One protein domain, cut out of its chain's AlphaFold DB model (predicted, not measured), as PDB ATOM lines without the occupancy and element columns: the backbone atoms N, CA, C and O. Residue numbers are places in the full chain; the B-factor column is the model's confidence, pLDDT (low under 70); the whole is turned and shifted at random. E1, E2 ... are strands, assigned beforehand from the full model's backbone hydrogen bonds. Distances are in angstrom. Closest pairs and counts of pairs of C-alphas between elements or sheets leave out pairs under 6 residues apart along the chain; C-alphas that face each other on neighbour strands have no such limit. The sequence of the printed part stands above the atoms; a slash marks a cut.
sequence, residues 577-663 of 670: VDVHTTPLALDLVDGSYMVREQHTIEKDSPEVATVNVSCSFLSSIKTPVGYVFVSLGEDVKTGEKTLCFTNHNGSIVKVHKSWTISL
ATOM      1  N   VAL A 577       3.672  33.805  -1.921       86.44
ATOM      2  CA  VAL A 577       5.068  33.417  -1.688       86.44
ATOM      3  C   VAL A 577       5.109  31.969  -1.217       86.44
ATOM      4  O   VAL A 577       4.194  31.515  -0.526       86.44
ATOM      5  N   ASP A 578       6.163  31.243  -1.578       87.88
ATOM      6  CA  ASP A 578       6.413  29.908  -1.044       87.88
ATOM      7  C   ASP A 578       7.211  30.019   0.262       87.88
ATOM      8  O   ASP A 578       8.349  30.482   0.298       87.88
ATOM      9  N   VAL A 579       6.593  29.559   1.348       85.75
ATOM     10  CA  VAL A 579       7.138  29.563   2.712       85.75
ATOM     11  C   VAL A 579       8.468  28.803   2.846       85.75
ATOM     12  O   VAL A 579       9.234  29.093   3.765       85.75
ATOM     13  N   HIS A 580       8.758  27.860   1.942       83.44
ATOM     14  CA  HIS A 580       9.972  27.038   1.963       83.44
ATOM     15  C   HIS A 580      11.158  27.640   1.198       83.44
ATOM     16  O   HIS A 580      12.292  27.204   1.403       83.44
ATOM     17  N   THR A 581      10.919  28.623   0.325       86.44
ATOM     18  CA  THR A 581      11.956  29.275  -0.495       86.44
ATOM     19  C   THR A 581      12.085  30.774  -0.222       86.44
ATOM     20  O   THR A 581      13.158  31.344  -0.430       86.44
ATOM     21  N   THR A 582      11.040  31.412   0.306       88.94
ATOM     22  CA  THR A 582      11.023  32.819   0.716       88.94
ATOM     23  C   THR A 582      11.125  32.932   2.246       88.94
ATOM     24  O   THR A 582      10.280  32.378   2.952       88.94
ATOM     25  N   PRO A 583      12.112  33.666   2.800       90.56
ATOM     26  CA  PRO A 583      12.152  33.962   4.230       90.56
ATOM     27  C   PRO A 583      11.000  34.893   4.623       90.56
ATOM     28  O   PRO A 583      10.905  36.023   4.142       90.56
ATOM     29  N   LEU A 584      10.127  34.419   5.509       92.94
ATOM     30  CA  LEU A 584       8.999  35.172   6.053       92.94
ATOM     31  C   LEU A 584       9.193  35.378   7.553       92.94
ATOM     32  O   LEU A 584       9.543  34.428   8.246       92.94
ATOM     33  N   ALA A 585       8.906  36.573   8.059       92.00
ATOM     34  CA  ALA A 585       8.800  36.890   9.479       92.00
ATOM     35  C   ALA A 585       7.331  36.893   9.933       92.00
ATOM     36  O   ALA A 585       6.433  37.217   9.151       92.00
ATOM     37  N   LEU A 586       7.091  36.571  11.207       92.38
ATOM     38  CA  LEU A 586       5.787  36.684  11.867       92.38
ATOM     39  C   LEU A 586       5.859  37.735  12.986       92.38
ATOM     40  O   LEU A 586       6.291  37.440  14.102       92.38
ATOM     41  N   ASP A 587       5.405  38.949  12.683       87.06
ATOM     42  CA  ASP A 587       5.433  40.099  13.591       87.06
ATOM     43  C   ASP A 587       4.097  40.274  14.325       87.06
ATOM     44  O   ASP A 587       3.030  40.069  13.748       87.06
ATOM     45  N   LEU A 588       4.130  40.742  15.577       84.50
ATOM     46  CA  LEU A 588       2.940  41.229  16.284       84.50
ATOM     47  C   LEU A 588       2.799  42.742  16.058       84.50
ATOM     48  O   LEU A 588       3.579  43.527  16.595       84.50
ATOM     49  N   VAL A 589       1.796  43.149  15.280       80.50
ATOM     50  CA  VAL A 589       1.530  44.541  14.886       80.50
ATOM     51  C   VAL A 589       0.108  44.913  15.298       80.50
ATOM     52  O   VAL A 589      -0.853  44.244  14.917       80.50
ATOM     53  N   ASP A 590      -0.024  45.957  16.118       75.50
ATOM     54  CA  ASP A 590      -1.302  46.520  16.586       75.50
ATOM     55  C   ASP A 590      -2.290  45.474  17.158       75.50
ATOM     56  O   ASP A 590      -3.505  45.550  16.990       75.50
ATOM     57  N   GLY A 591      -1.746  44.467  17.855       82.31
ATOM     58  CA  GLY A 591      -2.507  43.371  18.472       82.31
ATOM     59  C   GLY A 591      -2.846  42.201  17.537       82.31
ATOM     60  O   GLY A 591      -3.501  41.255  17.970       82.31
ATOM     61  N   SER A 592      -2.381  42.234  16.286       84.94
ATOM     62  CA  SER A 592      -2.581  41.196  15.268       84.94
ATOM     63  C   SER A 592      -1.252  40.601  14.789       84.94
ATOM     64  O   SER A 592      -0.238  41.294  14.754       84.94
ATOM     65  N   TYR A 593      -1.233  39.319  14.423       89.19
ATOM     66  CA  TYR A 593      -0.041  38.705  13.831       89.19
ATOM     67  C   TYR A 593      -0.024  38.920  12.317       89.19
ATOM     68  O   TYR A 593      -0.977  38.565  11.625       89.19
ATOM     69  N   MET A 594       1.075  39.478  11.817       88.50
ATOM     70  CA  MET A 594       1.295  39.831  10.418       88.50
ATOM     71  C   MET A 594       2.470  39.031   9.859       88.50
ATOM     72  O   MET A 594       3.573  39.080  10.399       88.50
ATOM     73  N   VAL A 595       2.242  38.325   8.751       90.88
ATOM     74  CA  VAL A 595       3.314  37.680   7.979       90.88
ATOM     75  C   VAL A 595       3.924  38.709   7.029       90.88
ATOM     76  O   VAL A 595       3.193  39.423   6.340       90.88
ATOM     77  N   ARG A 596       5.255  38.797   6.990       90.50
ATOM     78  CA  ARG A 596       6.006  39.734   6.140       90.50
ATOM     79  C   ARG A 596       7.187  39.041   5.481       90.50
ATOM     80  O   ARG A 596       7.835  38.215   6.107       90.50
ATOM     81  N   GLU A 597       7.496  39.401   4.243       89.56
ATOM     82  CA  GLU A 597       8.733  38.970   3.585       89.56
ATOM     83  C   GLU A 597       9.950  39.637   4.249       89.56
ATOM     84  O   GLU A 597       9.932  40.841   4.522       89.56
ATOM     85  N   GLN A 598      11.004  38.863   4.515       84.19
ATOM     86  CA  GLN A 598      12.220  39.328   5.178       84.19
ATOM     87  C   GLN A 598      13.430  39.224   4.239       84.19
ATOM     88  O   GLN A 598      13.777  38.156   3.739       84.19
ATOM     89  N   HIS A 599      14.122  40.346   4.038       76.94
ATOM     90  CA  HIS A 599      15.352  40.414   3.249       76.94
ATOM     91  C   HIS A 599      16.545  40.770   4.141       76.94
ATOM     92  O   HIS A 599      16.840  41.943   4.367       76.94
ATOM     93  N   THR A 600      17.244  39.757   4.652       69.88
ATOM     94  CA  THR A 600      18.409  39.951   5.527       69.88
ATOM     95  C   THR A 600      19.709  39.942   4.722       69.88
ATOM     96  O   THR A 600      20.055  38.941   4.094       69.88
ATOM     97  N   ILE A 601      20.468  41.045   4.761       64.75
ATOM     98  CA  ILE A 601      21.830  41.096   4.206       64.75
ATOM     99  C   ILE A 601      22.787  40.480   5.229       64.75
ATOM    100  O   ILE A 601      23.377  41.174   6.057       64.75
ATOM    101  N   GLU A 602      22.947  39.163   5.165       67.38
ATOM    102  CA  GLU A 602      23.913  38.427   5.978       67.38
ATOM    103  C   GLU A 602      25.032  37.863   5.109       67.38
ATOM    104  O   GLU A 602      24.787  37.275   4.056       67.38
ATOM    105  N   LYS A 603      26.279  38.025   5.564       64.88
ATOM    106  CA  LYS A 603      27.428  37.363   4.940       64.88
ATOM    107  C   LYS A 603      27.360  35.875   5.254       64.88
ATOM    108  O   LYS A 603      27.299  35.512   6.428       64.88
ATOM    109  N   ASP A 604      27.445  35.029   4.233       68.50
ATOM    110  CA  ASP A 604      27.542  33.591   4.456       68.50
ATOM    111  C   ASP A 604      28.813  33.269   5.255       68.50
ATOM    112  O   ASP A 604      29.941  33.502   4.817       68.50
ATOM    113  N   SER A 605      28.603  32.744   6.462       80.56
ATOM    114  CA  SER A 605      29.642  32.291   7.381       80.56
ATOM    115  C   SER A 605      29.495  30.782   7.607       80.56
ATOM    116  O   SER A 605      28.367  30.290   7.722       80.56
ATOM    117  N   PRO A 606      30.598  30.015   7.719       80.00
ATOM    118  CA  PRO A 606      30.536  28.602   8.099       80.00
ATOM    119  C   PRO A 606      29.979  28.378   9.517       80.00
ATOM    120  O   PRO A 606      29.568  27.260   9.842       80.00
ATOM    121  N   GLU A 607      29.937  29.424  10.345       88.06
ATOM    122  CA  GLU A 607      29.404  29.415  11.713       88.06
ATOM    123  C   GLU A 607      27.880  29.638  11.773       88.06
ATOM    124  O   GLU A 607      27.275  29.473  12.831       88.06
ATOM    125  N   VAL A 608      27.245  29.975  10.643       89.88
ATOM    126  CA  VAL A 608      25.794  30.186  10.530       89.88
ATOM    127  C   VAL A 608      25.120  28.951   9.918       89.88
ATOM    128  O   VAL A 608      25.521  28.444   8.861       89.88
ATOM    129  N   ALA A 609      24.096  28.472  10.618       90.19
ATOM    130  CA  ALA A 609      23.113  27.499  10.160       90.19
ATOM    131  C   ALA A 609      21.942  28.233   9.489       90.19
ATOM    132  O   ALA A 609      21.560  29.324   9.920       90.19
ATOM    133  N   THR A 610      21.366  27.625   8.454       92.19
ATOM    134  CA  THR A 610      20.114  28.087   7.837       92.19
ATOM    135  C   THR A 610      19.084  27.005   8.098       92.19
ATOM    136  O   THR A 610      19.282  25.883   7.642       92.19
ATOM    137  N   VAL A 611      18.015  27.320   8.823       92.38
ATOM    138  CA  VAL A 611      17.003  26.346   9.246       92.38
ATOM    139  C   VAL A 611      15.659  26.687   8.610       92.38
ATOM    140  O   VAL A 611      15.123  27.773   8.834       92.38
ATOM    141  N   ASN A 612      15.103  25.742   7.852       94.06
ATOM    142  CA  ASN A 612      13.733  25.803   7.349       94.06
ATOM    143  C   ASN A 612      12.785  25.374   8.473       94.06
ATOM    144  O   ASN A 612      12.731  24.200   8.842       94.06
ATOM    145  N   VAL A 613      12.070  26.332   9.058       94.69
ATOM    146  CA  VAL A 613      11.239  26.152  10.250       94.69
ATOM    147  C   VAL A 613       9.940  25.431   9.894       94.69
ATOM    148  O   VAL A 613       9.154  25.881   9.066       94.69
ATOM    149  N   SER A 614       9.702  24.309  10.572       92.88
ATOM    150  CA  SER A 614       8.493  23.487  10.439       92.88
ATOM    151  C   SER A 614       7.407  23.877  11.450       92.88
ATOM    152  O   SER A 614       6.217  23.813  11.148       92.88
ATOM    153  N   CYS A 615       7.811  24.307  12.648       93.69
ATOM    154  CA  CYS A 615       6.936  24.884  13.663       93.69
ATOM    155  C   CYS A 615       7.735  25.761  14.638       93.69
ATOM    156  O   CYS A 615       8.933  25.557  14.847       93.69
ATOM    157  N   SER A 616       7.074  26.736  15.256       94.56
ATOM    158  CA  SER A 616       7.693  27.653  16.215       94.56
ATOM    159  C   SER A 616       6.729  28.037  17.331       94.56
ATOM    160  O   SER A 616       5.509  27.882  17.223       94.56
ATOM    161  N   PHE A 617       7.277  28.529  18.439       94.19
ATOM    162  CA  PHE A 617       6.476  29.123  19.502       94.19
ATOM    163  C   PHE A 617       5.967  30.496  19.054       94.19
ATOM    164  O   PHE A 617       6.740  31.338  18.607       94.19
ATOM    165  N   LEU A 618       4.664  30.740  19.219       91.00
ATOM    166  CA  LEU A 618       4.039  32.015  18.845       91.00
ATOM    167  C   LEU A 618       4.552  33.200  19.687       91.00
ATOM    168  O   LEU A 618       4.613  34.322  19.194       91.00
ATOM    169  N   SER A 619       4.954  32.939  20.933       90.12
ATOM    170  CA  SER A 619       5.495  33.936  21.861       90.12
ATOM    171  C   SER A 619       6.940  33.612  22.228       90.12
ATOM    172  O   SER A 619       7.286  32.452  22.454       90.12
ATOM    173  N   SER A 620       7.770  34.646  22.357       92.19
ATOM    174  CA  SER A 620       9.154  34.508  22.804       92.19
ATOM    175  C   SER A 620       9.257  34.211  24.306       92.19
ATOM    176  O   SER A 620       8.454  34.660  25.128       92.19
ATOM    177  N   ILE A 621      10.279  33.443  24.675       93.88
ATOM    178  CA  ILE A 621      10.606  33.060  26.047       93.88
ATOM    179  C   ILE A 621      11.664  34.022  26.589       93.88
ATOM    180  O   ILE A 621      12.653  34.323  25.920       93.88
ATOM    181  N   LYS A 622      11.484  34.486  27.830       93.50
ATOM    182  CA  LYS A 622      12.482  35.304  28.529       93.50
ATOM    183  C   LYS A 622      13.641  34.437  29.031       93.50
ATOM    184  O   LYS A 622      13.432  33.491  29.783       93.50
ATOM    185  N   THR A 623      14.861  34.823  28.682       89.19
ATOM    186  CA  THR A 623      16.122  34.168  29.066       89.19
ATOM    187  C   THR A 623      17.112  35.200  29.634       89.19
ATOM    188  O   THR A 623      16.863  36.405  29.518       89.19
ATOM    189  N   PRO A 624      18.254  34.790  30.225       90.88
ATOM    190  CA  PRO A 624      19.285  35.725  30.694       90.88
ATOM    191  C   PRO A 624      19.905  36.601  29.592       90.88
ATOM    192  O   PRO A 624      20.471  37.645  29.896       90.88
ATOM    193  N   VAL A 625      19.795  36.180  28.328       86.19
ATOM    194  CA  VAL A 625      20.354  36.856  27.143       86.19
ATOM    195  C   VAL A 625      19.319  37.681  26.367       86.19
ATOM    196  O   VAL A 625      19.672  38.343  25.397       86.19
ATOM    197  N   GLY A 626      18.052  37.680  26.797       90.50
ATOM    198  CA  GLY A 626      16.963  38.422  26.159       90.50
ATOM    199  C   GLY A 626      15.713  37.574  25.929       90.50
ATOM    200  O   GLY A 626      15.524  36.527  26.551       90.50
ATOM    201  N   TYR A 627      14.842  38.038  25.038       92.88
ATOM    202  CA  TYR A 627      13.671  37.289  24.586       92.88
ATOM    203  C   TYR A 627      14.030  36.499  23.328       92.88
ATOM    204  O   TYR A 627      14.557  37.080  22.382       92.88
ATOM    205  N   VAL A 628      13.749  35.193  23.316       94.00
ATOM    206  CA  VAL A 628      14.029  34.314  22.169       94.00
ATOM    207  C   VAL A 628      12.808  33.489  21.787       94.00
ATOM    208  O   VAL A 628      12.104  32.961  22.645       94.00
ATOM    209  N   PHE A 629      12.555  33.369  20.493       95.00
ATOM    210  CA  PHE A 629      11.647  32.380  19.937       95.00
ATOM    211  C   PHE A 629      12.345  31.021  19.890       95.00
ATOM    212  O   PHE A 629      13.560  30.939  19.711       95.00
ATOM    213  N   VAL A 630      11.560  29.963  20.079       95.25
ATOM    214  CA  VAL A 630      12.008  28.575  19.952       95.25
ATOM    215  C   VAL A 630      11.344  28.003  18.712       95.25
ATOM    216  O   VAL A 630      10.114  28.002  18.617       95.25
ATOM    217  N   SER A 631      12.160  27.526  17.780       95.69
ATOM    218  CA  SER A 631      11.727  27.041  16.473       95.69
ATOM    219  C   SER A 631      12.327  25.667  16.194       95.69
ATOM    220  O   SER A 631      13.479  25.404  16.529       95.69
ATOM    221  N   LEU A 632      11.549  24.780  15.579       95.56
ATOM    222  CA  LEU A 632      11.973  23.454  15.142       95.56
ATOM    223  C   LEU A 632      11.885  23.382  13.620       95.56
ATOM    224  O   LEU A 632      10.825  23.625  13.038       95.56
ATOM    225  N   GLY A 633      12.976  22.998  12.974       94.44
ATOM    226  CA  GLY A 633      13.052  22.902  11.525       94.44
ATOM    227  C   GLY A 633      14.083  21.892  11.054       94.44
ATOM    228  O   GLY A 633      14.481  21.003  11.807       94.44
ATOM    229  N   GLU A 634      14.508  22.052   9.810       94.44
ATOM    230  CA  GLU A 634      15.556  21.259   9.169       94.44
ATOM    231  C   GLU A 634      16.704  22.185   8.745       94.44
ATOM    232  O   GLU A 634      16.451  23.215   8.113       94.44
ATOM    233  N   ASP A 635      17.951  21.870   9.115       92.31
ATOM    234  CA  ASP A 635      19.112  22.615   8.610       92.31
ATOM    235  C   ASP A 635      19.315  22.316   7.117       92.31
ATOM    236  O   ASP A 635      19.474  21.172   6.697       92.31
ATOM    237  N   VAL A 636      19.330  23.373   6.306       90.00
ATOM    238  CA  VAL A 636      19.333  23.312   4.836       90.00
ATOM    239  C   VAL A 636      20.624  22.705   4.262       90.00
ATOM    240  O   VAL A 636      20.640  22.278   3.107       90.00
ATOM    241  N   LYS A 637      21.723  22.659   5.027       88.56
ATOM    242  CA  LYS A 637      23.005  22.078   4.589       88.56
ATOM    243  C   LYS A 637      23.154  20.613   4.996       88.56
ATOM    244  O   LYS A 637      23.827  19.877   4.276       88.56
ATOM    245  N   THR A 638      22.599  20.201   6.137       88.56
ATOM    246  CA  THR A 638      22.776  18.842   6.683       88.56
ATOM    247  C   THR A 638      21.551  17.940   6.528       88.56
ATOM    248  O   THR A 638      21.708  16.721   6.546       88.56
ATOM    249  N   GLY A 639      20.350  18.505   6.370       88.75
ATOM    250  CA  GLY A 639      19.082  17.767   6.410       88.75
ATOM    251  C   GLY A 639      18.689  17.297   7.817       88.75
ATOM    252  O   GLY A 639      17.790  16.472   7.982       88.75
ATOM    253  N   GLU A 640      19.382  17.767   8.860       90.50
ATOM    254  CA  GLU A 640      19.112  17.342  10.231       90.50
ATOM    255  C   GLU A 640      17.972  18.141  10.860       90.50
ATOM    256  O   GLU A 640      17.872  19.359  10.708       90.50
ATOM    257  N   LYS A 641      17.133  17.458  11.649       93.69
ATOM    258  CA  LYS A 641      16.128  18.126  12.479       93.69
ATOM    259  C   LYS A 641      16.825  18.952  13.550       93.69
ATOM    260  O   LYS A 641      17.513  18.406  14.409       93.69
ATOM    261  N   THR A 642      16.610  20.257  13.520       94.50
ATOM    262  CA  THR A 642      17.331  21.228  14.335       94.50
ATOM    263  C   THR A 642      16.352  22.082  15.131       94.50
ATOM    264  O   THR A 642      15.458  22.723  14.572       94.50
ATOM    265  N   LEU A 643      16.540  22.116  16.450       95.75
ATOM    266  CA  LEU A 643      15.942  23.130  17.311       95.75
ATOM    267  C   LEU A 643      16.819  24.386  17.250       95.75
ATOM    268  O   LEU A 643      18.037  24.287  17.394       95.75
ATOM    269  N   CYS A 644      16.230  25.558  17.054       94.44
ATOM    270  CA  CYS A 644      16.946  26.827  16.967       94.44
ATOM    271  C   CYS A 644      16.297  27.916  17.830       94.44
ATOM    272  O   CYS A 644      15.090  27.907  18.086       94.44
ATOM    273  N   PHE A 645      17.134  28.846  18.294       94.25
ATOM    274  CA  PHE A 645      16.756  29.947  19.177       94.25
ATOM    275  C   PHE A 645      17.054  31.286  18.498       94.25
ATOM    276  O   PHE A 645      18.211  31.599  18.218       94.25
ATOM    277  N   THR A 646      16.020  32.082  18.233       91.31
ATOM    278  CA  THR A 646      16.110  33.290  17.392       91.31
ATOM    279  C   THR A 646      15.473  34.503  18.068       91.31
ATOM    280  O   THR A 646      14.605  34.371  18.925       91.31
ATOM    281  N   ASN A 647      15.881  35.719  17.699       88.44
ATOM    282  CA  ASN A 647      15.275  36.961  18.210       88.44
ATOM    283  C   ASN A 647      13.986  37.375  17.463       88.44
ATOM    284  O   ASN A 647      13.285  38.275  17.916       88.44
ATOM    285  N   HIS A 648      13.671  36.708  16.352       89.62
ATOM    286  CA  HIS A 648      12.470  36.878  15.534       89.62
ATOM    287  C   HIS A 648      11.856  35.505  15.220       89.62
ATOM    288  O   HIS A 648      12.554  34.490  15.265       89.62
ATOM    289  N   ASN A 649      10.559  35.467  14.916       92.44
ATOM    290  CA  ASN A 649       9.876  34.262  14.449       92.44
ATOM    291  C   ASN A 649       9.785  34.300  12.918       92.44
ATOM    292  O   ASN A 649       9.417  35.340  12.373       92.44
ATOM    293  N   GLY A 650      10.102  33.203  12.228       92.81
ATOM    294  CA  GLY A 650      10.069  33.166  10.768       92.81
ATOM    295  C   GLY A 650      10.165  31.770  10.151       92.81
ATOM    296  O   GLY A 650      10.441  30.800  10.852       92.81
ATOM    297  N   SER A 651       9.910  31.680   8.841       93.75
ATOM    298  CA  SER A 651       9.873  30.424   8.069       93.75
ATOM    299  C   SER A 651      11.252  29.884   7.699       93.75
ATOM    300  O   SER A 651      11.458  28.675   7.686       93.75
ATOM    301  N   ILE A 652      12.206  30.771   7.423       92.38
ATOM    302  CA  ILE A 652      13.600  30.432   7.136       92.38
ATOM    303  C   ILE A 652      14.448  31.329   8.022       92.38
ATOM    304  O   ILE A 652      14.472  32.545   7.829       92.38
ATOM    305  N   VAL A 653      15.133  30.740   8.999       90.88
ATOM    306  CA  VAL A 653      15.967  31.494   9.940       90.88
ATOM    307  C   VAL A 653      17.440  31.202   9.697       90.88
ATOM    308  O   VAL A 653      17.866  30.048   9.647       90.88
ATOM    309  N   LYS A 654      18.237  32.262   9.562       89.81
ATOM    310  CA  LYS A 654      19.694  32.183   9.657       89.81
ATOM    311  C   LYS A 654      20.094  32.466  11.101       89.81
ATOM    312  O   LYS A 654      19.624  33.425  11.710       89.81
ATOM    313  N   VAL A 655      20.916  31.596  11.679       90.38
ATOM    314  CA  VAL A 655      21.286  31.674  13.095       90.38
ATOM    315  C   VAL A 655      22.676  31.079  13.330       90.38
ATOM    316  O   VAL A 655      23.081  30.117  12.683       90.38
ATOM    317  N   HIS A 656      23.442  31.652  14.258       90.88
ATOM    318  CA  HIS A 656      24.747  31.108  14.629       90.88
ATOM    319  C   HIS A 656      24.596  29.721  15.281       90.88
ATOM    320  O   HIS A 656      23.763  29.545  16.169       90.88
ATOM    321  N   LYS A 657      25.434  28.752  14.895       89.88
ATOM    322  CA  LYS A 657      25.328  27.335  15.301       89.88
ATOM    323  C   LYS A 657      25.295  27.096  16.813       89.88
ATOM    324  O   LYS A 657      24.669  26.143  17.263       89.88
ATOM    325  N   SER A 658      25.888  27.977  17.624       91.06
ATOM    326  CA  SER A 658      25.793  27.891  19.096       91.06
ATOM    327  C   SER A 658      24.375  28.092  19.658       91.06
ATOM    328  O   SER A 658      24.163  27.876  20.846       91.06
ATOM    329  N   TRP A 659      23.431  28.553  18.836       92.50
ATOM    330  CA  TRP A 659      22.008  28.709  19.152       92.50
ATOM    331  C   TRP A 659      21.151  27.668  18.411       92.50
ATOM    332  O   TRP A 659      19.952  27.863  18.213       92.50
ATOM    333  N   THR A 660      21.774  26.563  17.994       93.19
ATOM    334  CA  THR A 660      21.112  25.401  17.399       93.19
ATOM    335  C   THR A 660      21.437  24.133  18.181       93.19
ATOM    336  O   THR A 660      22.514  24.022  18.763       93.19
ATOM    337  N   ILE A 661      20.504  23.185  18.197       93.38
ATOM    338  CA  ILE A 661      20.664  21.847  18.772       93.38
ATOM    339  C   ILE A 661      20.170  20.852  17.720       93.38
ATOM    340  O   ILE A 661      18.987  20.872  17.366       93.38
ATOM    341  N   SER A 662      21.059  19.994  17.210       88.75
ATOM    342  CA  SER A 662      20.646  18.881  16.350       88.75
ATOM    343  C   SER A 662      19.944  17.817  17.188       88.75
ATOM    344  O   SER A 662      20.432  17.407  18.239       88.75
ATOM    345  N   LEU A 663      18.785  17.361  16.719       84.25
ATOM    346  CA  LEU A 663      18.020  16.287  17.350       84.25
ATOM    347  C   LEU A 663      18.473  14.892  16.891       84.25
ATOM    348  O   LEU A 663      17.942  13.900  17.384       84.25
TER     349      LEU A 663
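This is residues 577 to 663 of the 670 residues of the protein "Methyltransf_12 domain-containing protein" of Neosartorya fumigata (UniProt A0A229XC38). A strongly twisted sheet folds round into a small barrel-like core of E7, E3, E5, E6 and E8, left open between E7 and E8. E4 and the first part of E5 form a hairpin at one end, and the hairpin of E1 and E2 lies to one side. The printed part has 87 residues, with no named helix and eight strands in the order E1 to E8; the class is all strand, and both sheets are antiparallel. It is compact, with a radius of gyration of the C-alphas of 12.6 A and spans of 37 by 34 by 23 A.

In the branched sheet, E5 is residues 626 to 635, 23.7 A long, and E3 is residues 608 to 616, 19.1 A. E6 is residues 641 to 646, E7 652 to 656, E4 621 to 623 and E8 660 to 662, ending at C-alpha 662 (20.646, 18.881, 16.350). E1, residues 584 to 589, begins at C-alpha 584 (8.999, 35.172, 6.053); E2 is residues 592 to 597.

E5 bends by 71 degrees at residue 632, with E3 and E4 on one side (N 614 to O 632, 2.8 A; N 621 to O 628, 2.8 A) and E6 on the other side (N 629 to O 646, 2.8 A). E4, E5 and E6 are a meander, each strand the antiparallel neighbour of the one before. E3 bends by 77 degrees at residue 613 and pairs with E7 (N 609 to O 655, 2.8 A). E6 pairs with E8 (N 661 to O 643, 2.8 A). E7 and E8 meet only through their link. The closest C-alphas of E6 and E7, those of Thr 646 and Val 655, are 6.9 A apart. In the hairpin of E1 and E2, N 587 and O 594 are 2.9 A apart; E2 and E7 are apart.

The C-alphas farthest apart, of Asp 590 and Thr 638, are 38.0 A apart. The printed part has no cut and no long link. Mean pLDDT of the printed part is 88.8; residues 600 to 604 are under 70.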